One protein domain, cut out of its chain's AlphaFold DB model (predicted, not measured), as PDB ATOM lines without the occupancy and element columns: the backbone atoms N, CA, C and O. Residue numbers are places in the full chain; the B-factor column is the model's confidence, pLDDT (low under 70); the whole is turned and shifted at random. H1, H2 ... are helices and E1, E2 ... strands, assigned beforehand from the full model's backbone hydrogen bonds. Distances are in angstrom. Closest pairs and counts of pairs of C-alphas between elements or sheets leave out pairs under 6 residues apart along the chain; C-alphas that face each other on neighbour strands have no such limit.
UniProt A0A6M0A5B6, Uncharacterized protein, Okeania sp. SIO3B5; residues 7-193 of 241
ATOM      1  N   TYR A   7     142.426 146.864 114.397       70.69
ATOM      2  CA  TYR A   7     141.881 146.024 115.456       70.69
ATOM      3  C   TYR A   7     142.653 144.712 115.512       70.69
ATOM      4  O   TYR A   7     142.993 144.145 114.471       70.69
ATOM      5  N   PHE A   8     142.882 144.201 116.715       64.62
ATOM      6  CA  PHE A   8     143.444 142.874 116.916       64.62
ATOM      7  C   PHE A   8     142.592 142.074 117.903       64.62
ATOM      8  O   PHE A   8     142.049 142.603 118.874       64.62
ATOM      9  N   ARG A   9     142.458 140.780 117.611       54.53
ATOM     10  CA  ARG A   9     141.865 139.772 118.489       54.53
ATOM     11  C   ARG A   9     142.915 138.688 118.672       54.53
ATOM     12  O   ARG A   9     143.233 138.003 117.706       54.53
ATOM     13  N   ASP A  10     143.464 138.583 119.874       54.19
ATOM     14  CA  ASP A  10     144.301 137.449 120.263       54.19
ATOM     15  C   ASP A  10     143.419 136.446 121.027       54.19
ATOM     16  O   ASP A  10     142.461 136.856 121.682       54.19
ATOM     17  N   GLU A  11     143.713 135.142 120.924       53.00
ATOM     18  CA  GLU A  11     142.794 134.069 121.347       53.00
ATOM     19  C   GLU A  11     142.359 134.146 122.821       53.00
ATOM     20  O   GLU A  11     141.264 133.685 123.121       53.00
ATOM     21  N   ILE A  12     143.144 134.750 123.730       52.22
ATOM     22  CA  ILE A  12     142.747 135.059 125.120       52.22
ATOM     23  C   ILE A  12     143.614 136.225 125.671       52.22
ATOM     24  O   ILE A  12     144.842 136.112 125.620       52.22
ATOM     25  N   PRO A  13     143.066 137.289 126.306       51.25
ATOM     26  CA  PRO A  13     141.687 137.785 126.279       51.25
ATOM     27  C   PRO A  13     141.540 139.130 125.520       51.25
ATOM     28  O   PRO A  13     142.096 140.143 125.927       51.25
ATOM     29  N   ASP A  14     140.837 139.050 124.387       64.50
ATOM     30  CA  ASP A  14     139.765 139.875 123.785       64.50
ATOM     31  C   ASP A  14     139.717 141.422 123.778       64.50
ATOM     32  O   ASP A  14     139.491 142.096 124.772       64.50
ATOM     33  N   GLU A  15     139.638 141.933 122.542       71.25
ATOM     34  CA  GLU A  15     139.409 143.318 122.105       71.25
ATOM     35  C   GLU A  15     140.551 144.282 122.426       71.25
ATOM     36  O   GLU A  15     140.617 144.932 123.473       71.25
ATOM     37  N   GLY A  16     141.435 144.419 121.438       79.31
ATOM     38  CA  GLY A  16     142.425 145.473 121.395       79.31
ATOM     39  C   GLY A  16     142.393 146.228 120.075       79.31
ATOM     40  O   GLY A  16     141.949 145.737 119.032       79.31
ATOM     41  N   TYR A  17     142.861 147.463 120.123       85.56
ATOM     42  CA  TYR A  17     143.078 148.273 118.937       85.56
ATOM     43  C   TYR A  17     144.309 149.134 119.134       85.56
ATOM     44  O   TYR A  17     144.657 149.519 120.254       85.56
ATOM     45  N   TYR A  18     144.965 149.460 118.034       88.06
ATOM     46  CA  TYR A  18     145.965 150.505 118.035       88.06
ATOM     47  C   TYR A  18     145.831 151.371 116.799       88.06
ATOM     48  O   TYR A  18     145.351 150.941 115.748       88.06
ATOM     49  N   TYR A  19     146.235 152.625 116.937       84.31
ATOM     50  CA  TYR A  19     146.342 153.523 115.801       84.31
ATOM     51  C   TYR A  19     147.322 154.660 116.080       84.31
ATOM     52  O   TYR A  19     147.474 155.101 117.228       84.31
ATOM     53  N   PRO A  20     147.997 155.159 115.031       89.31
ATOM     54  CA  PRO A  20     148.786 156.368 115.138       89.31
ATOM     55  C   PRO A  20     147.863 157.567 115.369       89.31
ATOM     56  O   PRO A  20     146.867 157.761 114.666       89.31
ATOM     57  N   VAL A  21     148.227 158.414 116.326       87.50
ATOM     58  CA  VAL A  21     147.523 159.661 116.619       87.50
ATOM     59  C   VAL A  21     148.434 160.825 116.293       87.50
ATOM     60  O   VAL A  21     149.564 160.897 116.764       87.50
ATOM     61  N   ARG A  22     147.932 161.775 115.509       88.75
ATOM     62  CA  ARG A  22     148.604 163.056 115.315       88.75
ATOM     63  C   ARG A  22     147.940 164.111 116.188       88.75
ATOM     64  O   ARG A  22     146.778 164.453 115.977       88.75
ATOM     65  N   LEU A  23     148.691 164.630 117.151       87.25
ATOM     66  CA  LEU A  23     148.293 165.717 118.039       87.25
ATOM     67  C   LEU A  23     149.097 166.959 117.642       87.25
ATOM     68  O   LEU A  23     150.189 167.195 118.153       87.25
ATOM     69  N   ASN A  24     148.566 167.729 116.688       87.12
ATOM     70  CA  ASN A  24     149.235 168.879 116.066       87.12
ATOM     71  C   ASN A  24     150.579 168.503 115.397       87.12
ATOM     72  O   ASN A  24     150.607 167.868 114.336       87.12
ATOM     73  N   ASP A  25     151.680 168.914 116.016       89.06
ATOM     74  CA  ASP A  25     153.085 168.689 115.659       89.06
ATOM     75  C   ASP A  25     153.665 167.401 116.274       89.06
ATOM     76  O   ASP A  25     154.824 167.075 116.045       89.06
ATOM     77  N   THR A  26     152.880 166.663 117.065       91.06
ATOM     78  CA  THR A  26     153.326 165.448 117.757       91.06
ATOM     79  C   THR A  26     152.694 164.203 117.157       91.06
ATOM     80  O   THR A  26     151.481 164.144 116.942       91.06
ATOM     81  N   TYR A  27     153.523 163.188 116.933       91.31
ATOM     82  CA  TYR A  27     153.084 161.839 116.603       91.31
ATOM     83  C   TYR A  27     153.052 160.999 117.875       91.31
ATOM     84  O   TYR A  27     154.003 160.994 118.654       91.31
ATOM     85  N   GLY A  28     151.946 160.301 118.081       90.62
ATOM     86  CA  GLY A  28     151.754 159.355 119.163       90.62
ATOM     87  C   GLY A  28     151.224 158.033 118.634       90.62
ATOM     88  O   GLY A  28     150.754 157.930 117.499       90.62
ATOM     89  N   LEU A  29     151.277 157.027 119.491       91.19
ATOM     90  CA  LEU A  29     150.683 155.722 119.262       91.19
ATOM     91  C   LEU A  29     149.758 155.437 120.438       91.19
ATOM     92  O   LEU A  29     150.191 155.485 121.588       91.19
ATOM     93  N   LEU A  30     148.489 155.170 120.147       91.06
ATOM     94  CA  LEU A  30     147.550 154.674 121.142       91.06
ATOM     95  C   LEU A  30     147.418 153.171 120.938       91.06
ATOM     96  O   LEU A  30     147.121 152.736 119.829       91.06
ATOM     97  N   ILE A  31     147.633 152.403 122.003       91.69
ATOM     98  CA  ILE A  31     147.384 150.961 122.054       91.69
ATOM     99  C   ILE A  31     146.458 150.712 123.235       91.69
ATOM    100  O   ILE A  31     146.767 151.105 124.360       91.69
ATOM    101  N   ALA A  32     145.329 150.070 122.974       90.25
ATOM    102  CA  ALA A  32     144.372 149.663 123.983       90.25
ATOM    103  C   ALA A  32     144.185 148.148 123.920       90.25
ATOM    104  O   ALA A  32     144.112 147.570 122.837       90.25
ATOM    105  N   ALA A  33     144.094 147.532 125.091       91.00
ATOM    106  CA  ALA A  33     143.689 146.150 125.280       91.00
ATOM    107  C   ALA A  33     142.700 146.120 126.445       91.00
ATOM    108  O   ALA A  33     142.885 146.831 127.440       91.00
ATOM    109  N   SER A  34     141.643 145.333 126.314       89.06
ATOM    110  CA  SER A  34     140.615 145.186 127.340       89.06
ATOM    111  C   SER A  34     140.248 143.718 127.512       89.06
ATOM    112  O   SER A  34     140.871 142.855 126.919       89.06
ATOM    113  N   PHE A  35     139.307 143.430 128.403       86.56
ATOM    114  CA  PHE A  35     138.607 142.150 128.418       86.56
ATOM    115  C   PHE A  35     137.285 142.342 127.663       86.56
ATOM    116  O   PHE A  35     136.771 143.468 127.638       86.56
ATOM    117  N   PRO A  36     136.687 141.280 127.101       81.69
ATOM    118  CA  PRO A  36     135.445 141.419 126.360       81.69
ATOM    119  C   PRO A  36     134.345 141.888 127.310       81.69
ATOM    120  O   PRO A  36     134.270 141.456 128.465       81.69
ATOM    121  N   ASN A  37     133.457 142.757 126.827       77.06
ATOM    122  CA  ASN A  37     132.369 143.287 127.645       77.06
ATOM    123  C   ASN A  37     131.243 142.253 127.837       77.06
ATOM    124  O   ASN A  37     130.155 142.364 127.273       77.06
ATOM    125  N   ASN A  38     131.513 141.229 128.644       79.12
ATOM    126  CA  ASN A  38     130.585 140.153 128.995       79.12
ATOM    127  C   ASN A  38     130.214 140.167 130.492       79.12
ATOM    128  O   ASN A  38     129.703 139.177 131.015       79.12
ATOM    129  N   LYS A  39     130.478 141.287 131.186       77.94
ATOM    130  CA  LYS A  39     130.284 141.488 132.637       77.94
ATOM    131  C   LYS A  39     131.088 140.547 133.546       77.94
ATOM    132  O   LYS A  39     130.875 140.551 134.762       77.94
ATOM    133  N   THR A  40     132.023 139.769 133.003       86.00
ATOM    134  CA  THR A  40     132.924 138.942 133.809       86.00
ATOM    135  C   THR A  40     133.856 139.838 134.615       86.00
ATOM    136  O   THR A  40     134.430 140.801 134.108       86.00
ATOM    137  N   ARG A  41     134.002 139.537 135.907       87.38
ATOM    138  CA  ARG A  41     134.968 140.217 136.772       87.38
ATOM    139  C   ARG A  41     136.306 139.507 136.666       87.38
ATOM    140  O   ARG A  41     136.379 138.294 136.851       87.38
ATOM    141  N   HIS A  42     137.357 140.278 136.430       89.62
ATOM    142  CA  HIS A  42     138.715 139.763 136.333       89.62
ATOM    143  C   HIS A  42     139.514 140.144 137.586       89.62
ATOM    144  O   HIS A  42     139.374 141.267 138.082       89.62
ATOM    145  N   PRO A  43     140.334 139.232 138.134       91.12
ATOM    146  CA  PRO A  43     141.238 139.566 139.226       91.12
ATOM    147  C   PRO A  43     142.329 140.537 138.753       91.12
ATOM    148  O   PRO A  43     142.679 140.580 137.575       91.12
ATOM    149  N   THR A  44     142.936 141.272 139.687       89.75
ATOM    150  CA  THR A  44     144.017 142.237 139.404       89.75
ATOM    151  C   THR A  44     145.208 141.602 138.683       89.75
ATOM    152  O   THR A  44     145.798 142.228 137.808       89.75
ATOM    153  N   ASN A  45     145.509 140.326 138.951       90.75
ATOM    154  CA  ASN A  45     146.548 139.566 138.245       90.75
ATOM    155  C   ASN A  45     146.345 139.509 136.721       90.75
ATOM    156  O   ASN A  45     147.324 139.391 135.984       90.75
ATOM    157  N   SER A  46     145.107 139.601 136.234       91.12
ATOM    158  CA  SER A  46     144.812 139.545 134.802       91.12
ATOM    159  C   SER A  46     145.341 140.773 134.046       91.12
ATOM    160  O   SER A  46     145.561 140.692 132.842       91.12
ATOM    161  N   ILE A  47     145.657 141.883 134.729       92.38
ATOM    162  CA  ILE A  47     146.239 143.072 134.084       92.38
ATOM    163  C   ILE A  47     147.615 142.800 133.460       92.38
ATOM    164  O   ILE A  47     147.976 143.415 132.457       92.38
ATOM    165  N   ALA A  48     148.365 141.836 134.004       92.81
ATOM    166  CA  ALA A  48     149.645 141.415 133.443       92.81
ATOM    167  C   ALA A  48     149.476 140.813 132.037       92.81
ATOM    168  O   ALA A  48     150.345 140.970 131.182       92.81
ATOM    169  N   GLN A  49     148.336 140.165 131.772       91.19
ATOM    170  CA  GLN A  49     148.020 139.611 130.455       91.19
ATOM    171  C   GLN A  49     147.802 140.735 129.432       91.19
ATOM    172  O   GLN A  49     148.409 140.702 128.363       91.19
ATOM    173  N   LEU A  50     147.027 141.767 129.790       92.31
ATOM    174  CA  LEU A  50     146.811 142.946 128.937       92.31
ATOM    175  C   LEU A  50     148.122 143.685 128.646       92.31
ATOM    176  O   LEU A  50     148.388 144.069 127.508       92.31
ATOM    177  N   LYS A  51     148.983 143.835 129.660       93.31
ATOM    178  CA  LYS A  51     150.323 144.402 129.476       93.31
ATOM    179  C   LYS A  51     151.135 143.606 128.457       93.31
ATOM    180  O   LYS A  51     151.692 144.205 127.542       93.31
ATOM    181  N   ASN A  52     151.191 142.281 128.593       91.50
ATOM    182  CA  ASN A  52     151.960 141.432 127.683       91.50
ATOM    183  C   ASN A  52     151.475 141.558 126.229       91.50
ATOM    184  O   ASN A  52     152.301 141.558 125.317       91.50
ATOM    185  N   GLN A  53     150.165 141.713 126.006       89.38
ATOM    186  CA  GLN A  53     149.614 141.971 124.671       89.38
ATOM    187  C   GLN A  53     150.064 143.326 124.115       89.38
ATOM    188  O   GLN A  53     150.542 143.400 122.984       89.38
ATOM    189  N   ILE A  54     149.963 144.392 124.916       91.69
ATOM    190  CA  ILE A  54     150.417 145.733 124.517       91.69
ATOM    191  C   ILE A  54     151.913 145.703 124.174       91.69
ATOM    192  O   ILE A  54     152.320 146.181 123.117       91.69
ATOM    193  N   GLU A  55     152.734 145.085 125.023       92.50
ATOM    194  CA  GLU A  55     154.174 144.959 124.791       92.50
ATOM    195  C   GLU A  55     154.494 144.121 123.552       92.50
ATOM    196  O   GLU A  55     155.427 144.457 122.827       92.50
ATOM    197  N   ALA A  56     153.721 143.071 123.260       89.88
ATOM    198  CA  ALA A  56     153.895 142.284 122.042       89.88
ATOM    199  C   ALA A  56     153.697 143.124 120.771       89.88
ATOM    200  O   ALA A  56     154.425 142.916 119.802       89.88
ATOM    201  N   LYS A  57     152.778 144.101 120.780       88.00
ATOM    202  CA  LYS A  57     152.578 145.035 119.653       88.00
ATOM    203  C   LYS A  57     153.654 146.120 119.564       88.00
ATOM    204  O   LYS A  57     153.877 146.661 118.488       88.00
ATOM    205  N   LEU A  58     154.318 146.435 120.674       90.19
ATOM    206  CA  LEU A  58     155.400 147.422 120.713       90.19
ATOM    207  C   LEU A  58     156.761 146.852 120.301       90.19
ATOM    208  O   LEU A  58     157.694 147.624 120.080       90.19
ATOM    209  N   LYS A  59     156.909 145.526 120.219       91.69
ATOM    210  CA  LYS A  59     158.170 144.900 119.814       91.69
ATOM    211  C   LYS A  59     158.482 145.188 118.347       91.69
ATOM    212  O   LYS A  59     157.642 145.001 117.473       91.69
ATOM    213  N   ASP A  60     159.706 145.632 118.084       87.62
ATOM    214  CA  ASP A  60     160.255 145.686 116.732       87.62
ATOM    215  C   ASP A  60     160.689 144.292 116.233       87.62
ATOM    216  O   ASP A  60     160.557 143.279 116.928       87.62
ATOM    217  N   SER A  61     161.241 144.234 115.020       87.50
ATOM    218  CA  SER A  61     161.754 142.998 114.413       87.50
ATOM    219  C   SER A  61     162.917 142.356 115.179       87.50
ATOM    220  O   SER A  61     163.189 141.174 114.979       87.50
ATOM    221  N   SER A  62     163.586 143.098 116.068       88.75
ATOM    222  CA  SER A  62     164.630 142.585 116.963       88.75
ATOM    223  C   SER A  62     164.078 142.082 118.304       88.75
ATOM    224  O   SER A  62     164.825 141.550 119.123       88.75
ATOM    225  N   GLY A  63     162.771 142.234 118.539       88.69
ATOM    226  CA  GLY A  63     162.113 141.883 119.794       88.69
ATOM    227  C   GLY A  63     162.247 142.947 120.885       88.69
ATOM    228  O   GLY A  63     161.860 142.686 122.029       88.69
ATOM    229  N   LYS A  64     162.766 144.139 120.563       89.12
ATOM    230  CA  LYS A  64     162.906 145.254 121.505       89.12
ATOM    231  C   LYS A  64     161.612 146.060 121.563       89.12
ATOM    232  O   LYS A  64     161.044 146.410 120.533       89.12
ATOM    233  N   ILE A  65     161.154 146.377 122.774       88.06
ATOM    234  CA  ILE A  65     159.990 147.248 122.985       88.06
ATOM    235  C   ILE A  65     160.346 148.665 122.532       88.06
ATOM    236  O   ILE A  65     161.278 149.284 123.054       88.06
ATOM    237  N   GLN A  66     159.588 149.174 121.568       84.94
ATOM    238  CA  GLN A  66     159.668 150.555 121.121       84.94
ATOM    239  C   GLN A  66     158.941 151.461 122.116       84.94
ATOM    240  O   GLN A  66     157.844 151.148 122.580       84.94
ATOM    241  N   THR A  67     159.555 152.597 122.440       82.31
ATOM    242  CA  THR A  67     158.994 153.600 123.353       82.31
ATOM    243  C   THR A  67     159.001 154.966 122.676       82.31
ATOM    244  O   THR A  67     159.762 155.196 121.737       82.31
ATOM    245  N   GLY A  68     158.101 155.851 123.101       81.31
ATOM    246  CA  GLY A  68     158.013 157.201 122.555       81.31
ATOM    247  C   GLY A  68     159.044 158.138 123.182       81.31
ATOM    248  O   GLY A  68     159.104 158.256 124.401       81.31
ATOM    249  N   ASN A  69     159.770 158.882 122.348       83.00
ATOM    250  CA  ASN A  69     160.813 159.817 122.792       83.00
ATOM    251  C   ASN A  69     160.262 160.954 123.683       83.00
ATOM    252  O   ASN A  69     160.912 161.423 124.614       83.00
ATOM    253  N   LEU A  70     159.049 161.443 123.410       87.62
ATOM    254  CA  LEU A  70     158.466 162.533 124.203       87.62
ATOM    255  C   LEU A  70     158.089 162.073 125.624       87.62
ATOM    256  O   LEU A  70     158.201 162.828 126.593       87.62
ATOM    257  N   GLY A  71     157.635 160.827 125.735       88.81
ATOM    258  CA  GLY A  71     157.139 160.218 126.959       88.81
ATOM    259  C   GLY A  71     156.088 159.150 126.675       88.81
ATOM    260  O   GLY A  71     155.636 158.970 125.541       88.81
ATOM    261  N   GLN A  72     155.693 158.452 127.736       91.75
ATOM    262  CA  GLN A  72     154.707 157.380 127.694       91.75
ATOM    263  C   GLN A  72     153.839 157.423 128.953       91.75
ATOM    264  O   GLN A  72     154.351 157.565 130.064       91.75
ATOM    265  N   THR A  73     152.529 157.248 128.772       94.88
ATOM    266  CA  THR A  73     151.579 157.052 129.870       94.88
ATOM    267  C   THR A  73     150.909 155.691 129.740       94.88
ATOM    268  O   THR A  73     150.352 155.370 128.693       94.88
ATOM    269  N   TRP A  74     150.926 154.912 130.819       95.56
ATOM    270  CA  TRP A  74     150.051 153.759 130.999       95.56
ATOM    271  C   TRP A  74     148.766 154.210 131.684       95.56
ATOM    272  O   TRP A  74     148.813 154.883 132.712       95.56
ATOM    273  N   LEU A  75     147.617 153.840 131.124       95.19
ATOM    274  CA  LEU A  75     146.311 154.160 131.686       95.19
ATOM    275  C   LEU A  75     145.550 152.871 131.972       95.19
ATOM    276  O   LEU A  75     145.245 152.105 131.060       95.19
ATOM    277  N   VAL A  76     145.215 152.660 133.240       94.62
ATOM    278  CA  VAL A  76     144.298 151.609 133.677       94.62
ATOM    279  C   VAL A  76     142.948 152.248 133.932       94.62
ATOM    280  O   VAL A  76     142.825 153.150 134.758       94.62
ATOM    281  N   LEU A  77     141.932 151.763 133.232       92.38
ATOM    282  CA  LEU A  77     140.555 152.220 133.353       92.38
ATOM    283  C   LEU A  77     139.705 150.986 133.641       92.38
ATOM    284  O   LEU A  77     139.638 150.079 132.815       92.38
ATOM    285  N   ALA A  78     139.123 150.908 134.837       91.88
ATOM    286  CA  ALA A  78     138.409 149.709 135.264       91.88
ATOM    287  C   ALA A  78     137.192 150.026 136.130       91.88
ATOM    288  O   ALA A  78     137.156 151.019 136.860       91.88
ATOM    289  N   GLU A  79     136.209 149.133 136.081       92.19
ATOM    290  CA  GLU A  79     135.113 149.105 137.036       92.19
ATOM    291  C   GLU A  79     135.532 148.336 138.297       92.19
ATOM    292  O   GLU A  79     135.900 147.160 138.246       92.19
ATOM    293  N   LEU A  80     135.429 148.997 139.443       92.12
ATOM    294  CA  LEU A  80     135.697 148.439 140.755       92.12
ATOM    295  C   LEU A  80     134.529 147.559 141.208       92.12
ATOM    296  O   LEU A  80     133.367 147.950 141.128       92.12
ATOM    297  N   ALA A  81     134.835 146.366 141.715       88.12
ATOM    298  CA  ALA A  81     133.826 145.527 142.350       88.12
ATOM    299  C   ALA A  81     133.326 146.166 143.660       88.12
ATOM    300  O   ALA A  81     134.102 146.778 144.397       88.12
ATOM    301  N   ASN A  82     132.041 145.980 143.973       82.25
ATOM    302  CA  ASN A  82     131.435 146.508 145.197       82.25
ATOM    303  C   ASN A  82     132.235 146.114 146.453       82.25
ATOM    304  O   ASN A  82     132.757 145.002 146.550       82.25
ATOM    305  N   ASN A  83     132.280 147.021 147.433       81.62
ATOM    306  CA  ASN A  83     132.921 146.828 148.741       81.62
ATOM    307  C   ASN A  83     134.441 146.576 148.702       81.62
ATOM    308  O   ASN A  83     135.003 146.067 149.672       81.62
ATOM    309  N   LYS A  84     135.126 146.920 147.606       89.56
ATOM    310  CA  LYS A  84     136.593 146.906 147.536       89.56
ATOM    311  C   LYS A  84     137.174 148.286 147.819       89.56
ATOM    312  O   LYS A  84     136.604 149.298 147.417       89.56
ATOM    313  N   ASN A  85     138.324 148.321 148.492       94.44
ATOM    314  CA  ASN A  85     139.082 149.550 148.686       94.44
ATOM    315  C   ASN A  85     139.778 149.928 147.358       94.44
ATOM    316  O   ASN A  85     140.564 149.127 146.847       94.44
ATOM    317  N   PRO A  86     139.512 151.118 146.781       95.88
ATOM    318  CA  PRO A  86     140.146 151.539 145.534       95.88
ATOM    319  C   PRO A  86     141.678 151.595 145.609       95.88
ATOM    320  O   PRO A  86     142.342 151.224 144.649       95.88
ATOM    321  N   GLU A  87     142.245 152.040 146.731       97.06
ATOM    322  CA  GLU A  87     143.696 152.170 146.891       97.06
ATOM    323  C   GLU A  87     144.378 150.802 146.907       97.06
ATOM    324  O   GLU A  87     145.375 150.600 146.222       97.06
ATOM    325  N   GLU A  88     143.803 149.830 147.619       96.75
ATOM    326  CA  GLU A  88     144.326 148.462 147.663       96.75
ATOM    327  C   GLU A  88     144.337 147.820 146.267       96.75
ATOM    328  O   GLU A  88     145.328 147.218 145.853       96.75
ATOM    329  N   ILE A  89     143.255 147.999 145.504       96.88
ATOM    330  CA  ILE A  89     143.172 147.501 144.127       96.88
ATOM    331  C   ILE A  89     144.160 148.232 143.213       96.88
ATOM    332  O   ILE A  89     144.799 147.594 142.378       96.88
ATOM    333  N   ALA A  90     144.333 149.545 143.372       97.44
ATOM    334  CA  ALA A  90     145.290 150.309 142.580       97.44
ATOM    335  C   ALA A  90     146.747 149.906 142.876       97.44
ATOM    336  O   ALA A  90     147.516 149.722 141.930       97.44
ATOM    337  N   LYS A  91     147.100 149.671 144.148       97.44
ATOM    338  CA  LYS A  91     148.398 149.109 144.566       97.44
ATOM    339  C   LYS A  91     148.664 147.769 143.885       97.44
ATOM    340  O   LYS A  91     149.679 147.612 143.211       97.44
ATOM    341  N   GLN A  92     147.702 146.849 143.953       96.69
ATOM    342  CA  GLN A  92     147.812 145.551 143.283       96.69
ATOM    343  C   GLN A  92     147.967 145.698 141.764       96.69
ATOM    344  O   GLN A  92     148.810 145.036 141.167       96.69
ATOM    345  N   CYS A  93     147.198 146.574 141.115       96.56
ATOM    346  CA  CYS A  93     147.354 146.839 139.684       96.56
ATOM    347  C   CYS A  93     148.760 147.360 139.350       96.56
ATOM    348  O   CYS A  93     149.366 146.882 138.393       96.56
ATOM    349  N   CYS A  94     149.295 148.293 140.140       96.62
ATOM    350  CA  CYS A  94     150.649 148.825 139.977       96.62
ATOM    351  C   CYS A  94     151.712 147.718 140.076       96.62
ATOM    352  O   CYS A  94     152.565 147.590 139.194       96.62
ATOM    353  N   GLU A  95     151.615 146.867 141.100       96.44
ATOM    354  CA  GLU A  95     152.512 145.725 141.296       96.44
ATOM    355  C   GLU A  95     152.433 144.718 140.141       96.44
ATOM    356  O   GLU A  95     153.460 144.275 139.629       96.44
ATOM    357  N   LYS A  96     151.221 144.359 139.696       96.12
ATOM    358  CA  LYS A  96     151.016 143.346 138.645       96.12
ATOM    359  C   LYS A  96     151.346 143.845 137.249       96.12
ATOM    360  O   LYS A  96     151.770 143.048 136.414       96.12
ATOM    361  N   LEU A  97     151.205 145.144 137.002       94.50
ATOM    362  CA  LEU A  97     151.761 145.774 135.810       94.50
ATOM    363  C   LEU A  97     153.291 145.698 135.804       94.50
ATOM    364  O   LEU A  97     153.876 145.601 134.733       94.50
ATOM    365  N   ASN A  98     153.945 145.708 136.969       94.06
ATOM    366  CA  ASN A  98     155.397 145.563 137.094       94.06
ATOM    367  C   ASN A  98     156.177 146.492 136.136       94.06
ATOM    368  O   ASN A  98     157.118 146.088 135.454       94.06
ATOM    369  N   LEU A  99     155.747 147.753 136.054       92.50
ATOM    370  CA  LEU A  99     156.374 148.790 135.222       92.50
ATOM    371  C   LEU A  99     157.545 149.488 135.940       92.50
ATOM    372  O   LEU A  99     158.066 150.492 135.458       92.50
ATOM    373  N   GLY A 100     157.947 148.969 137.105       93.75
ATOM    374  CA  GLY A 100     159.030 149.512 137.922       93.75
ATOM    375  C   GLY A 100     158.655 150.734 138.763       93.75
ATOM    376  O   GLY A 100     159.562 151.437 139.198       93.75
ATOM    377  N   PHE A 101     157.361 151.005 138.973       95.50
ATOM    378  CA  PHE A 101     156.895 152.029 139.914       95.50
ATOM    379  C   PHE A 101     156.982 151.529 141.361       95.50
ATOM    380  O   PHE A 101     156.588 150.403 141.661       95.50
ATOM    381  N   ASP A 102     157.466 152.392 142.245       95.44
ATOM    382  CA  ASP A 102     157.409 152.249 143.697       95.44
ATOM    383  C   ASP A 102     156.219 153.074 144.189       95.44
ATOM    384  O   ASP A 102     156.214 154.295 144.048       95.44
ATOM    385  N   TRP A 103     155.186 152.417 144.720       95.94
ATOM    386  CA  TRP A 103     153.943 153.101 145.080       95.94
ATOM    387  C   TRP A 103     154.168 154.252 146.065       95.94
ATOM    388  O   TRP A 103     153.629 155.337 145.873       95.94
ATOM    389  N   GLU A 104     154.977 154.040 147.100       95.25
ATOM    390  CA  GLU A 104     155.166 155.025 148.169       95.25
ATOM    391  C   GLU A 104     156.012 156.218 147.704       95.25
ATOM    392  O   GLU A 104     155.816 157.338 148.175       95.25
ATOM    393  N   LYS A 105     156.944 156.001 146.767       95.50
ATOM    394  CA  LYS A 105     157.808 157.072 146.237       95.50
ATOM    395  C   LYS A 105     157.218 157.800 145.036       95.50
ATOM    396  O   LYS A 105     157.433 159.002 144.891       95.50
ATOM    397  N   ASP A 106     156.535 157.073 144.160       96.69
ATOM    398  CA  ASP A 106     156.140 157.580 142.846       96.69
ATOM    399  C   ASP A 106     154.700 158.109 142.825       96.69
ATOM    400  O   ASP A 106     154.351 158.848 141.895       96.69
ATOM    401  N   LEU A 107     153.864 157.780 143.823       97.38
ATOM    402  CA  LEU A 107     152.507 158.318 143.945       97.38
ATOM    403  C   LEU A 107     152.542 159.841 144.110       97.38
ATOM    404  O   LEU A 107     153.026 160.378 145.100       97.38
ATOM    405  N   GLN A 108     151.976 160.540 143.131       96.19
ATOM    406  CA  GLN A 108     151.833 161.995 143.143       96.19
ATOM    407  C   GLN A 108     150.583 162.429 143.903       96.19
ATOM    408  O   GLN A 108     150.557 163.494 144.518       96.19
ATOM    409  N   GLY A 109     149.536 161.606 143.858       94.75
ATOM    410  CA  GLY A 109     148.318 161.864 144.601       94.75
ATOM    411  C   GLY A 109     147.137 161.009 144.176       94.75
ATOM    412  O   GLY A 109     147.190 160.216 143.231       94.75
ATOM    413  N   GLN A 110     146.047 161.219 144.908       96.69
ATOM    414  CA  GLN A 110     144.749 160.610 144.680       96.69
ATOM    415  C   GLN A 110     143.719 161.697 144.363       96.69
ATOM    416  O   GLN A 110     143.642 162.717 145.048       96.69
ATOM    417  N   GLY A 111     142.886 161.453 143.355       95.69
ATOM    418  CA  GLY A 111     141.824 162.356 142.922       95.69
ATOM    419  C   GLY A 111     140.479 161.662 142.734       95.69
ATOM    420  O   GLY A 111     140.333 160.445 142.901       95.69
ATOM    421  N   LYS A 112     139.475 162.458 142.365       94.75
ATOM    422  CA  LYS A 112     138.138 161.989 141.992       94.75
ATOM    423  C   LYS A 112     137.738 162.581 140.646       94.75
ATOM    424  O   LYS A 112     137.900 163.778 140.432       94.75
ATOM    425  N   LEU A 113     137.169 161.757 139.773       90.31
ATOM    426  CA  LEU A 113     136.612 162.187 138.489       90.31
ATOM    427  C   LEU A 113     135.376 161.350 138.189       90.31
ATOM    428  O   LEU A 113     135.450 160.127 138.215       90.31
ATOM    429  N   LEU A 114     134.237 161.998 137.921       89.81
ATOM    430  CA  LEU A 114     132.979 161.321 137.562       89.81
ATOM    431  C   LEU A 114     132.590 160.179 138.530       89.81
ATOM    432  O   LEU A 114     132.071 159.144 138.119       89.81
ATOM    433  N   GLY A 115     132.874 160.354 139.825       90.25
ATOM    434  CA  GLY A 115     132.640 159.350 140.871       90.25
ATOM    435  C   GLY A 115     133.710 158.253 140.976       90.25
ATOM    436  O   GLY A 115     133.747 157.548 141.982       90.25
ATOM    437  N   GLY A 116     134.605 158.131 139.995       93.69
ATOM    438  CA  GLY A 116     135.778 157.263 140.054       93.69
ATOM    439  C   GLY A 116     136.887 157.819 140.944       93.69
ATOM    440  O   GLY A 116     136.965 159.023 141.201       93.69
ATOM    441  N   THR A 117     137.750 156.923 141.420       97.44
ATOM    442  CA  THR A 117     138.978 157.258 142.155       97.44
ATOM    443  C   THR A 117     140.165 157.142 141.218       97.44
ATOM    444  O   THR A 117     140.322 156.111 140.566       97.44
ATOM    445  N   ILE A 118     140.981 158.190 141.154       97.25
ATOM    446  CA  ILE A 118     142.163 158.256 140.296       97.25
ATOM    447  C   ILE A 118     143.406 158.240 141.172       97.25
ATOM    448  O   ILE A 118     143.462 158.963 142.163       97.25
ATOM    449  N   PHE A 119     144.399 157.459 140.769       98.12
ATOM    450  CA  PHE A 119     145.742 157.451 141.328       98.12
ATOM    451  C   PHE A 119     146.731 157.775 140.217       98.12
ATOM    452  O   PHE A 119     146.652 157.200 139.129       98.12
ATOM    453  N   GLU A 120     147.647 158.694 140.494       97.69
ATOM    454  CA  GLU A 120     148.667 159.123 139.546       97.69
ATOM    455  C   GLU A 120     150.055 158.817 140.103       97.69
ATOM    456  O   GLU A 120     150.416 159.305 141.172       97.69
ATOM    457  N   LEU A 121     150.835 158.025 139.367       97.94
ATOM    458  CA  LEU A 121     152.218 157.696 139.695       97.94
ATOM    459  C   LEU A 121     153.143 158.226 138.606       97.94
ATOM    460  O   LEU A 121     152.924 157.983 137.416       97.94
ATOM    461  N   ARG A 122     154.206 158.928 138.999       95.50
ATOM    462  CA  ARG A 122     155.166 159.522 138.063       95.50
ATOM    463  C   ARG A 122     156.593 159.253 138.497       95.50
ATOM    464  O   ARG A 122     156.969 159.514 139.631       95.50
ATOM    465  N   GLN A 123     157.405 158.837 137.532       91.81
ATOM    466  CA  GLN A 123     158.856 158.771 137.664       91.81
ATOM    467  C   GLN A 123     159.468 159.807 136.734       91.81
ATOM    468  O   GLN A 123     159.934 159.480 135.638       91.81
ATOM    469  N   TYR A 124     159.425 161.063 137.173       90.25
ATOM    470  CA  TYR A 124     160.113 162.148 136.495       90.25
ATOM    471  C   TYR A 124     161.454 162.426 137.168       90.25
ATOM    472  O   TYR A 124     161.527 162.615 138.382       90.25
ATOM    473  N   GLY A 125     162.518 162.495 136.379       88.38
ATOM    474  CA  GLY A 125     163.826 162.877 136.890       88.38
ATOM    475  C   GLY A 125     164.789 163.216 135.771       88.38
ATOM    476  O   GLY A 125     164.797 162.568 134.730       88.38
ATOM    477  N   ILE A 126     165.624 164.223 136.002       88.94
ATOM    478  CA  ILE A 126     166.746 164.532 135.119       88.94
ATOM    479  C   ILE A 126     167.861 163.536 135.440       88.94
ATOM    480  O   ILE A 126     168.346 163.495 136.569       88.94
ATOM    481  N   THR A 127     168.254 162.734 134.456       85.44
ATOM    482  CA  THR A 127     169.202 161.616 134.606       85.44
ATOM    483  C   THR A 127     170.558 161.885 133.959       85.44
ATOM    484  O   THR A 127     171.385 160.978 133.883       85.44
ATOM    485  N   MET A 128     170.812 163.127 133.529       83.00
ATOM    486  CA  MET A 128     172.078 163.526 132.910       83.00
ATOM    487  C   MET A 128     173.285 163.049 133.728       83.00
ATOM    488  O   MET A 128     173.463 163.420 134.892       83.00
ATOM    489  N   SER A 129     174.137 162.236 133.100       73.50
ATOM    490  CA  SER A 129     175.388 161.790 133.710       73.50
ATOM    491  C   SER A 129     176.307 162.984 133.969       73.50
ATOM    492  O   SER A 129     176.509 163.824 133.093       73.50
ATOM    493  N   LYS A 130     176.942 163.032 135.149       69.06
ATOM    494  CA  LYS A 130     177.985 164.033 135.452       69.06
ATOM    495  C   LYS A 130     179.147 163.977 134.452       69.06
ATOM    496  O   LYS A 130     179.755 165.004 134.157       69.06
ATOM    497  N   ASN A 131     179.395 162.788 133.903       69.25
ATOM    498  CA  ASN A 131     180.458 162.506 132.941       69.25
ATOM    499  C   ASN A 131     179.953 162.529 131.493       69.25
ATOM    500  O   ASN A 131     180.627 162.005 130.613       69.25
ATOM    501  N   MET A 132     178.754 163.064 131.242       73.94
ATOM    502  CA  MET A 132     178.279 163.252 129.877       73.94
ATOM    503  C   MET A 132     179.284 164.142 129.139       73.94
ATOM    504  O   MET A 132     179.673 165.201 129.651       73.94
ATOM    505  N   ASP A 133     179.750 163.646 127.995       72.94
ATOM    506  CA  ASP A 133     180.652 164.368 127.115       72.94
ATOM    507  C   ASP A 133     179.827 165.372 126.309       72.94
ATOM    508  O   ASP A 133     178.843 165.011 125.664       72.94
ATOM    509  N   PHE A 134     180.197 166.642 126.425       72.44
ATOM    510  CA  PHE A 134     179.564 167.751 125.713       72.44
ATOM    511  C   PHE A 134     180.461 168.255 124.577       72.44
ATOM    512  O   PHE A 134     180.215 169.326 124.024       72.44
ATOM    513  N   SER A 135     181.505 167.490 124.244       67.38
ATOM    514  CA  SER A 135     182.403 167.781 123.144       67.38
ATOM    515  C   SER A 135     181.628 167.910 121.830       67.38
ATOM    516  O   SER A 135     180.735 167.105 121.546       67.38
ATOM    517  N   PRO A 136     182.004 168.877 120.977       59.53
ATOM    518  CA  PRO A 136     181.347 169.145 119.701       59.53
ATOM    519  C   PRO A 136     181.375 167.975 118.703       59.53
ATOM    520  O   PRO A 136     180.681 168.028 117.689       59.53
ATOM    521  N   LEU A 137     182.187 166.946 118.959       64.00
ATOM    522  CA  LEU A 137     182.352 165.769 118.103       64.00
ATOM    523  C   LEU A 137     181.431 164.600 118.490       64.00
ATOM    524  O   LEU A 137     181.408 163.587 117.791       64.00
ATOM    525  N   VAL A 138     180.694 164.716 119.598       75.69
ATOM    526  CA  VAL A 138     179.834 163.648 120.118       75.69
ATOM    527  C   VAL A 138     178.386 163.897 119.710       75.69
ATOM    528  O   VAL A 138     177.884 165.018 119.766       75.69
ATOM    529  N   THR A 139     177.696 162.833 119.300       77.44
ATOM    530  CA  THR A 139     176.263 162.877 118.996       77.44
ATOM    531  C   THR A 139     175.479 163.383 120.213       77.44
ATOM    532  O   THR A 139     175.704 162.869 121.314       77.44
ATOM    533  N   PRO A 140     174.537 164.334 120.045       78.12
ATOM    534  CA  PRO A 140     173.692 164.792 121.138       78.12
ATOM    535  C   PRO A 140     173.007 163.620 121.847       78.12
ATOM    536  O   PRO A 140     172.604 162.655 121.184       78.12
ATOM    537  N   PRO A 141     172.861 163.680 123.180       82.56
ATOM    538  CA  PRO A 141     172.257 162.591 123.917       82.56
ATOM    539  C   PRO A 141     170.792 162.423 123.516       82.56
ATOM    540  O   PRO A 141     170.079 163.391 123.234       82.56
ATOM    541  N   THR A 142     170.324 161.180 123.536       82.31
ATOM    542  CA  THR A 142     168.897 160.908 123.395       82.31
ATOM    543  C   THR A 142     168.150 161.400 124.628       82.31
ATOM    544  O   THR A 142     168.709 161.604 125.711       82.31
ATOM    545  N   ILE A 143     166.846 161.592 124.478       81.25
ATOM    546  CA  ILE A 143     166.006 162.083 125.564       81.25
ATOM    547  C   ILE A 143     166.014 161.143 126.781       81.25
ATOM    548  O   ILE A 143     166.037 161.611 127.916       81.25
ATOM    549  N   GLU A 144     166.094 159.832 126.562       80.81
ATOM    550  CA  GLU A 144     166.174 158.813 127.614       80.81
ATOM    551  C   GLU A 144     167.496 158.888 128.397       80.81
ATOM    552  O   GLU A 144     167.569 158.462 129.552       80.81
ATOM    553  N   GLN A 145     168.548 159.450 127.791       84.62
ATOM    554  CA  GLN A 145     169.841 159.669 128.447       84.62
ATOM    555  C   GLN A 145     169.856 160.931 129.319       84.62
ATOM    556  O   GLN A 145     170.716 161.048 130.195       84.62
ATOM    557  N   ILE A 146     168.932 161.873 129.097       87.00
ATOM    558  CA  ILE A 146     168.856 163.124 129.871       87.00
ATOM    559  C   ILE A 146     167.684 163.155 130.854       87.00
ATOM    560  O   ILE A 146     167.752 163.896 131.839       87.00
ATOM    561  N   GLN A 147     166.629 162.368 130.625       89.00
ATOM    562  CA  GLN A 147     165.486 162.277 131.528       89.00
ATOM    563  C   GLN A 147     164.862 160.880 131.607       89.00
ATOM    564  O   GLN A 147     164.821 160.121 130.642       89.00
ATOM    565  N   LYS A 148     164.256 160.609 132.763       88.25
ATOM    566  CA  LYS A 148     163.233 159.581 132.966       88.25
ATOM    567  C   LYS A 148     161.864 160.264 133.001       88.25
ATOM    568  O   LYS A 148     161.718 161.287 133.670       88.25
ATOM    569  N   ASN A 149     160.882 159.726 132.275       89.44
ATOM    570  CA  ASN A 149     159.531 160.297 132.185       89.44
ATOM    571  C   ASN A 149     158.455 159.202 132.056       89.44
ATOM    572  O   ASN A 149     157.693 159.177 131.087       89.44
ATOM    573  N   ASN A 150     158.425 158.272 133.015       90.50
ATOM    574  CA  ASN A 150     157.394 157.230 133.051       90.50
ATOM    575  C   ASN A 150     156.166 157.738 133.804       90.50
ATOM    576  O   ASN A 150     156.292 158.337 134.876       90.50
ATOM    577  N   HIS A 151     154.986 157.433 133.275       95.88
ATOM    578  CA  HIS A 151     153.724 157.860 133.857       95.88
ATOM    579  C   HIS A 151     152.709 156.715 133.891       95.88
ATOM    580  O   HIS A 151     152.546 155.991 132.908       95.88
ATOM    581  N   LEU A 152     152.035 156.549 135.028       97.31
ATOM    582  CA  LEU A 152     150.966 155.579 135.229       97.31
ATOM    583  C   LEU A 152     149.770 156.271 135.881       97.31
ATOM    584  O   LEU A 152     149.896 156.901 136.928       97.31
ATOM    585  N   ILE A 153     148.600 156.101 135.278       97.44
ATOM    586  CA  ILE A 153     147.319 156.513 135.840       97.44
ATOM    587  C   ILE A 153     146.464 155.269 136.046       97.44
ATOM    588  O   ILE A 153     146.271 154.479 135.122       97.44
ATOM    589  N   ILE A 154     145.904 155.122 137.244       97.56
ATOM    590  CA  ILE A 154     144.929 154.079 137.563       97.56
ATOM    591  C   ILE A 154     143.618 154.752 137.956       97.56
ATOM    592  O   ILE A 154     143.547 155.448 138.963       97.56
ATOM    593  N   SER A 155     142.576 154.539 137.157       96.25
ATOM    594  CA  SER A 155     141.236 155.086 137.366       96.25
ATOM    595  C   SER A 155     140.235 153.959 137.614       96.25
ATOM    596  O   SER A 155     139.957 153.150 136.726       96.25
ATOM    597  N   LEU A 156     139.690 153.917 138.829       96.38
ATOM    598  CA  LEU A 156     138.760 152.888 139.295       96.38
ATOM    599  C   LEU A 156     137.373 153.491 139.514       96.38
ATOM    600  O   LEU A 156     137.178 154.335 140.393       96.38
ATOM    601  N   TYR A 157     136.406 153.047 138.718       94.94
ATOM    602  CA  TYR A 157     135.047 153.578 138.690       94.94
ATOM    603  C   TYR A 157     134.068 152.669 139.431       94.94
ATOM    604  O   TYR A 157     134.198 151.454 139.352       94.94
ATOM    605  N   PRO A 158     133.066 153.220 140.131       93.25
ATOM    606  CA  PRO A 158     132.149 152.420 140.943       93.25
ATOM    607  C   PRO A 158     131.186 151.546 140.127       93.25
ATOM    608  O   PRO A 158     130.624 150.605 140.673       93.25
ATOM    609  N   ASN A 159     130.937 151.874 138.856       90.94
ATOM    610  CA  ASN A 159     130.039 151.111 137.987       90.94
ATOM    611  C   ASN A 159     130.342 151.341 136.496       90.94
ATOM    612  O   ASN A 159     130.971 152.337 136.121       90.94
ATOM    613  N   GLU A 160     129.826 150.450 135.647       88.12
ATOM    614  CA  GLU A 160     129.985 150.489 134.187       88.12
ATOM    615  C   GLU A 160     129.570 151.839 133.577       88.12
ATOM    616  O   GLU A 160     130.253 152.359 132.697       88.12
ATOM    617  N   GLN A 161     128.475 152.443 134.053       90.62
ATOM    618  CA  GLN A 161     127.971 153.710 133.513       90.62
ATOM    619  C   GLN A 161     128.978 154.850 133.713       90.62
ATOM    620  O   GLN A 161     129.265 155.599 132.779       90.62
ATOM    621  N   THR A 162     129.543 154.968 134.916       91.62
ATOM    622  CA  THR A 162     130.579 155.966 135.218       91.62
ATOM    623  C   THR A 162     131.877 155.697 134.461       91.62
ATOM    624  O   THR A 162     132.467 156.639 133.935       91.62
ATOM    625  N   ALA A 163     132.276 154.427 134.321       89.19
ATOM    626  CA  ALA A 163     133.454 154.040 133.546       89.19
ATOM    627  C   ALA A 163     133.306 154.401 132.058       89.19
ATOM    628  O   ALA A 163     134.209 155.000 131.474       89.19
ATOM    629  N   LYS A 164     132.146 154.108 131.452       88.56
ATOM    630  CA  LYS A 164     131.840 154.477 130.060       88.56
ATOM    631  C   LYS A 164     131.839 155.985 129.860       88.56
ATOM    632  O   LYS A 164     132.466 156.467 128.926       88.56
ATOM    633  N   LYS A 165     131.207 156.727 130.774       90.94
ATOM    634  CA  LYS A 165     131.195 158.193 130.720       90.94
ATOM    635  C   LYS A 165     132.600 158.783 130.830       90.94
ATOM    636  O   LYS A 165     132.905 159.766 130.174       90.94
ATOM    637  N   ALA A 166     133.475 158.188 131.637       88.75
ATOM    638  CA  ALA A 166     134.867 158.612 131.706       88.75
ATOM    639  C   ALA A 166     135.646 158.322 130.416       88.75
ATOM    640  O   ALA A 166     136.454 159.149 129.999       88.75
ATOM    641  N   ALA A 167     135.375 157.191 129.761       85.94
ATOM    642  CA  ALA A 167     136.019 156.827 128.502       85.94
ATOM    643  C   ALA A 167     135.698 157.803 127.350       85.94
ATOM    644  O   ALA A 167     136.494 157.924 126.419       85.94
ATOM    645  N   GLU A 168     134.591 158.551 127.424       88.69
ATOM    646  CA  GLU A 168     134.276 159.630 126.470       88.69
ATOM    647  C   GLU A 168     135.362 160.722 126.451       88.69
ATOM    648  O   GLU A 168     135.614 161.324 125.410       88.69
ATOM    649  N   PHE A 169     136.077 160.920 127.564       87.75
ATOM    650  CA  PHE A 169     137.158 161.902 127.692       87.75
ATOM    651  C   PHE A 169     138.532 161.359 127.280       87.75
ATOM    652  O   PHE A 169     139.531 162.063 127.423       87.75
ATOM    653  N   ASN A 170     138.629 160.126 126.767       83.88
ATOM    654  CA  ASN A 170     139.919 159.504 126.444       83.88
ATOM    655  C   ASN A 170     140.762 160.349 125.480       83.88
ATOM    656  O   ASN A 170     141.982 160.423 125.627       83.88
ATOM    657  N   PHE A 171     140.131 161.014 124.511       83.50
ATOM    658  CA  PHE A 171     140.852 161.861 123.562       83.50
ATOM    659  C   PHE A 171     141.348 163.173 124.192       83.50
ATOM    660  O   PHE A 171     142.459 163.623 123.897       83.50
ATOM    661  N   ASP A 172     140.569 163.766 125.095       90.19
ATOM    662  CA  ASP A 172     140.988 164.949 125.850       90.19
ATOM    663  C   ASP A 172     142.105 164.605 126.836       90.19
ATOM    664  O   ASP A 172     143.089 165.339 126.939       90.19
ATOM    665  N   LEU A 173     142.012 163.443 127.487       89.25
ATOM    666  CA  LEU A 173     143.066 162.916 128.345       89.25
ATOM    667  C   LEU A 173     144.347 162.669 127.543       89.25
ATOM    668  O   LEU A 173     145.421 163.089 127.965       89.25
ATOM    669  N   LEU A 174     144.250 162.081 126.350       90.00
ATOM    670  CA  LEU A 174     145.397 161.891 125.463       90.00
ATOM    671  C   LEU A 174     146.093 163.224 125.130       90.00
ATOM    672  O   LEU A 174     147.322 163.316 125.182       90.00
ATOM    673  N   ARG A 175     145.322 164.276 124.829       91.75
ATOM    674  CA  ARG A 175     145.858 165.628 124.593       91.75
ATOM    675  C   ARG A 175     146.517 166.210 125.836       91.75
ATOM    676  O   ARG A 175     147.628 166.726 125.736       91.75
ATOM    677  N   LEU A 176     145.859 166.115 126.988       93.12
ATOM    678  CA  LEU A 176     146.387 166.595 128.264       93.12
ATOM    679  C   LEU A 176     147.738 165.940 128.582       93.12
ATOM    680  O   LEU A 176     148.713 166.632 128.873       93.12
ATOM    681  N   LEU A 177     147.806 164.616 128.460       92.88
ATOM    682  CA  LEU A 177     149.018 163.836 128.708       92.88
ATOM    683  C   LEU A 177     150.123 164.172 127.708       92.88
ATOM    684  O   LEU A 177     151.283 164.308 128.093       92.88
ATOM    685  N   CYS A 178     149.777 164.389 126.438       93.06
ATOM    686  CA  CYS A 178     150.730 164.863 125.440       93.06
ATOM    687  C   CYS A 178     151.360 166.202 125.857       93.06
ATOM    688  O   CYS A 178     152.586 166.314 125.877       93.06
ATOM    689  N   TYR A 179     150.556 167.198 126.252       94.31
ATOM    690  CA  TYR A 179     151.081 168.488 126.715       94.31
ATOM    691  C   TYR A 179     151.941 168.358 127.970       94.31
ATOM    692  O   TYR A 179     152.996 168.985 128.057       94.31
ATOM    693  N   LEU A 180     151.535 167.511 128.914       92.81
ATOM    694  CA  LEU A 180     152.318 167.226 130.108       92.81
ATOM    695  C   LEU A 180     153.709 166.676 129.754       92.81
ATOM    696  O   LEU A 180     154.720 167.180 130.243       92.81
ATOM    697  N   HIS A 181     153.779 165.701 128.846       92.38
ATOM    698  CA  HIS A 181     155.056 165.164 128.384       92.38
ATOM    699  C   HIS A 181     155.891 166.207 127.626       92.38
ATOM    700  O   HIS A 181     157.104 166.250 127.823       92.38
ATOM    701  N   LYS A 182     155.270 167.104 126.844       92.56
ATOM    702  CA  LYS A 182     155.979 168.233 126.209       92.56
ATOM    703  C   LYS A 182     156.616 169.175 127.217       92.56
ATOM    704  O   LYS A 182     157.754 169.585 127.012       92.56
ATOM    705  N   ILE A 183     155.903 169.514 128.288       93.38
ATOM    706  CA  ILE A 183     156.425 170.399 129.335       93.38
ATOM    707  C   ILE A 183     157.661 169.767 129.977       93.38
ATOM    708  O   ILE A 183     158.700 170.418 130.080       93.38
ATOM    709  N   PHE A 184     157.579 168.488 130.352       91.88
ATOM    710  CA  PHE A 184     158.711 167.778 130.947       91.88
ATOM    711  C   PHE A 184     159.893 167.637 129.989       91.88
ATOM    712  O   PHE A 184     161.031 167.887 130.387       91.88
ATOM    713  N   TRP A 185     159.616 167.323 128.724       90.94
ATOM    714  CA  TRP A 185     160.623 167.265 127.670       90.94
ATOM    715  C   TRP A 185     161.337 168.610 127.487       90.94
ATOM    716  O   TRP A 185     162.564 168.666 127.548       90.94
ATOM    717  N   ALA A 186     160.585 169.703 127.335       92.00
ATOM    718  CA  ALA A 186     161.143 171.040 127.146       92.00
ATOM    719  C   ALA A 186     161.967 171.478 128.363       92.00
ATOM    720  O   ALA A 186     163.040 172.070 128.222       92.00
ATOM    721  N   TYR A 187     161.497 171.139 129.565       92.81
ATOM    722  CA  TYR A 187     162.243 171.394 130.786       92.81
ATOM    723  C   TYR A 187     163.564 170.612 130.808       92.81
ATOM    724  O   TYR A 187     164.607 171.224 131.024       92.81
ATOM    725  N   ALA A 188     163.577 169.309 130.507       90.62
ATOM    726  CA  ALA A 188     164.816 168.528 130.457       90.62
ATOM    727  C   ALA A 188     165.812 169.062 129.414       90.62
ATOM    728  O   ALA A 188     166.992 169.228 129.730       90.62
ATOM    729  N   GLN A 189     165.334 169.415 128.218       88.88
ATOM    730  CA  GLN A 189     166.154 170.022 127.164       88.88
ATOM    731  C   GLN A 189     166.773 171.349 127.610       88.88
ATOM    732  O   GLN A 189     167.975 171.559 127.461       88.88
ATOM    733  N   SER A 190     165.992 172.219 128.254       91.56
ATOM    734  CA  SER A 190     166.506 173.474 128.813       91.56
ATOM    735  C   SER A 190     167.635 173.236 129.824       91.56
ATOM    736  O   SER A 190     168.627 173.967 129.847       91.56
ATOM    737  N   ARG A 191     167.517 172.193 130.654       91.19
ATOM    738  CA  ARG A 191     168.542 171.843 131.648       91.19
ATOM    739  C   ARG A 191     169.795 171.275 130.992       91.19
ATOM    740  O   ARG A 191     170.884 171.647 131.419       91.19
ATOM    741  N   TYR A 192     169.646 170.464 129.948       89.19
ATOM    742  CA  TYR A 192     170.765 170.001 129.128       89.19
ATOM    743  C   TYR A 192     171.516 171.170 128.478       89.19
ATOM    744  O   TYR A 192     172.715 171.327 128.708       89.19
ATOM    745  N   LEU A 193     170.804 172.052 127.769       88.12
ATOM    746  CA  LEU A 193     171.399 173.219 127.108       88.12
ATOM    747  C   LEU A 193     172.101 174.148 128.102       88.12
ATOM    748  O   LEU A 193     173.182 174.659 127.828       88.12
TER     749      LEU A 193
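This is residues 7 to 193 of the 241 residues of an uncharacterized protein of Okeania sp. SIO3B5 (UniProt A0A6M0A5B6). A twisted four-stranded sheet makes the middle layer, with the long helix H6 and short H5 over one face and H2 over the other. Near its edge strand E3, the hairpin E1-E2 makes a second small sheet, with H1 packed on E2, while the link of residues 127 to 142 lies at one end of the longest axis. The printed part has 187 residues with six named helices and six named strands, E1 E2 H1 E3 H2 H3 E4 E5 H4 E6 H5 H6 along the chain; the large sheet is mixed, in the order E3 E6 E5 E4, and the class is mixed helices and strands. The whole is compact, with a radius of gyration of the C-alphas of 18.0 A, yet elongated in outline, 59 by 36 by 30 A.

E1, residues 16 to 23, and E2, residues 26 to 33, form an antiparallel hairpin, with N 19 and O 30 within hydrogen-bond range at 3.0 A. H1, residues 44 to 58, comes closest to E2 at the C-alphas of Leu 50 and Ala 33, 5.8 A apart. E3, residues 72 to 79, is the parallel neighbour of E6, residues 147 to 157, with N 76 and O 153 at 2.8 A. E2 and E3 are near each other. H2, residues 86 to 97, is on the large sheet at a height of 9.4 A. It touches H1 at a steep tilt of 43 degrees, the same way; their closest C-alphas, of Ala 48 and Leu 97, are 5.4 A apart. H3, residues 103 to 106, is on the same face as H2. E4, residues 107 to 113, and E5, residues 116 to 126, form an antiparallel hairpin, with N 118 and O 111 at 2.9 A. E3, H2, H3 and E4 make a split strand-helix-strand unit, two strands running the same way with E6 and E5 between them; its crossover is right-handed. E5 and E6 are antiparallel, with N 119 and O 154 at 2.8 A. H4, residues 143 to 146, only grazes the sheet. H5, residues 160 to 167, and H6, residues 170 to 193, are on the opposite face from H2, giving three layers, helices on both faces of a sheet. H6 runs along the strands, at 21 degrees to E6 on the local plane, and touches H4 with residues 185 to 192 alone, closest at the C-alphas of Ala 188 and Ile 146, 6.8 A. Every O i to N i+4 pair is within hydrogen-bond range in H2, H5 and H6, and 8 of 11 in H1; H3 and H4 are too short for such a pair.

E1 begins at C-alpha 16, (142.425, 145.473, 121.395), and bends by 50 degrees at residue 20. E5 is 32.2 A and E6 32.5 A from first to last C-alpha. H6, 34.3 A, ends at C-alpha 193, (171.399, 173.219, 127.108).

The two C-alphas farthest apart, of Asn 83 and Leu 137, are 61.2 A apart. The printed part has no cut; the links H1 to E3 and E5 to H4 are long. Mean pLDDT of the printed part is 88.0; residues 8 to 14, 130 to 131 and 135 to 137 are under 70.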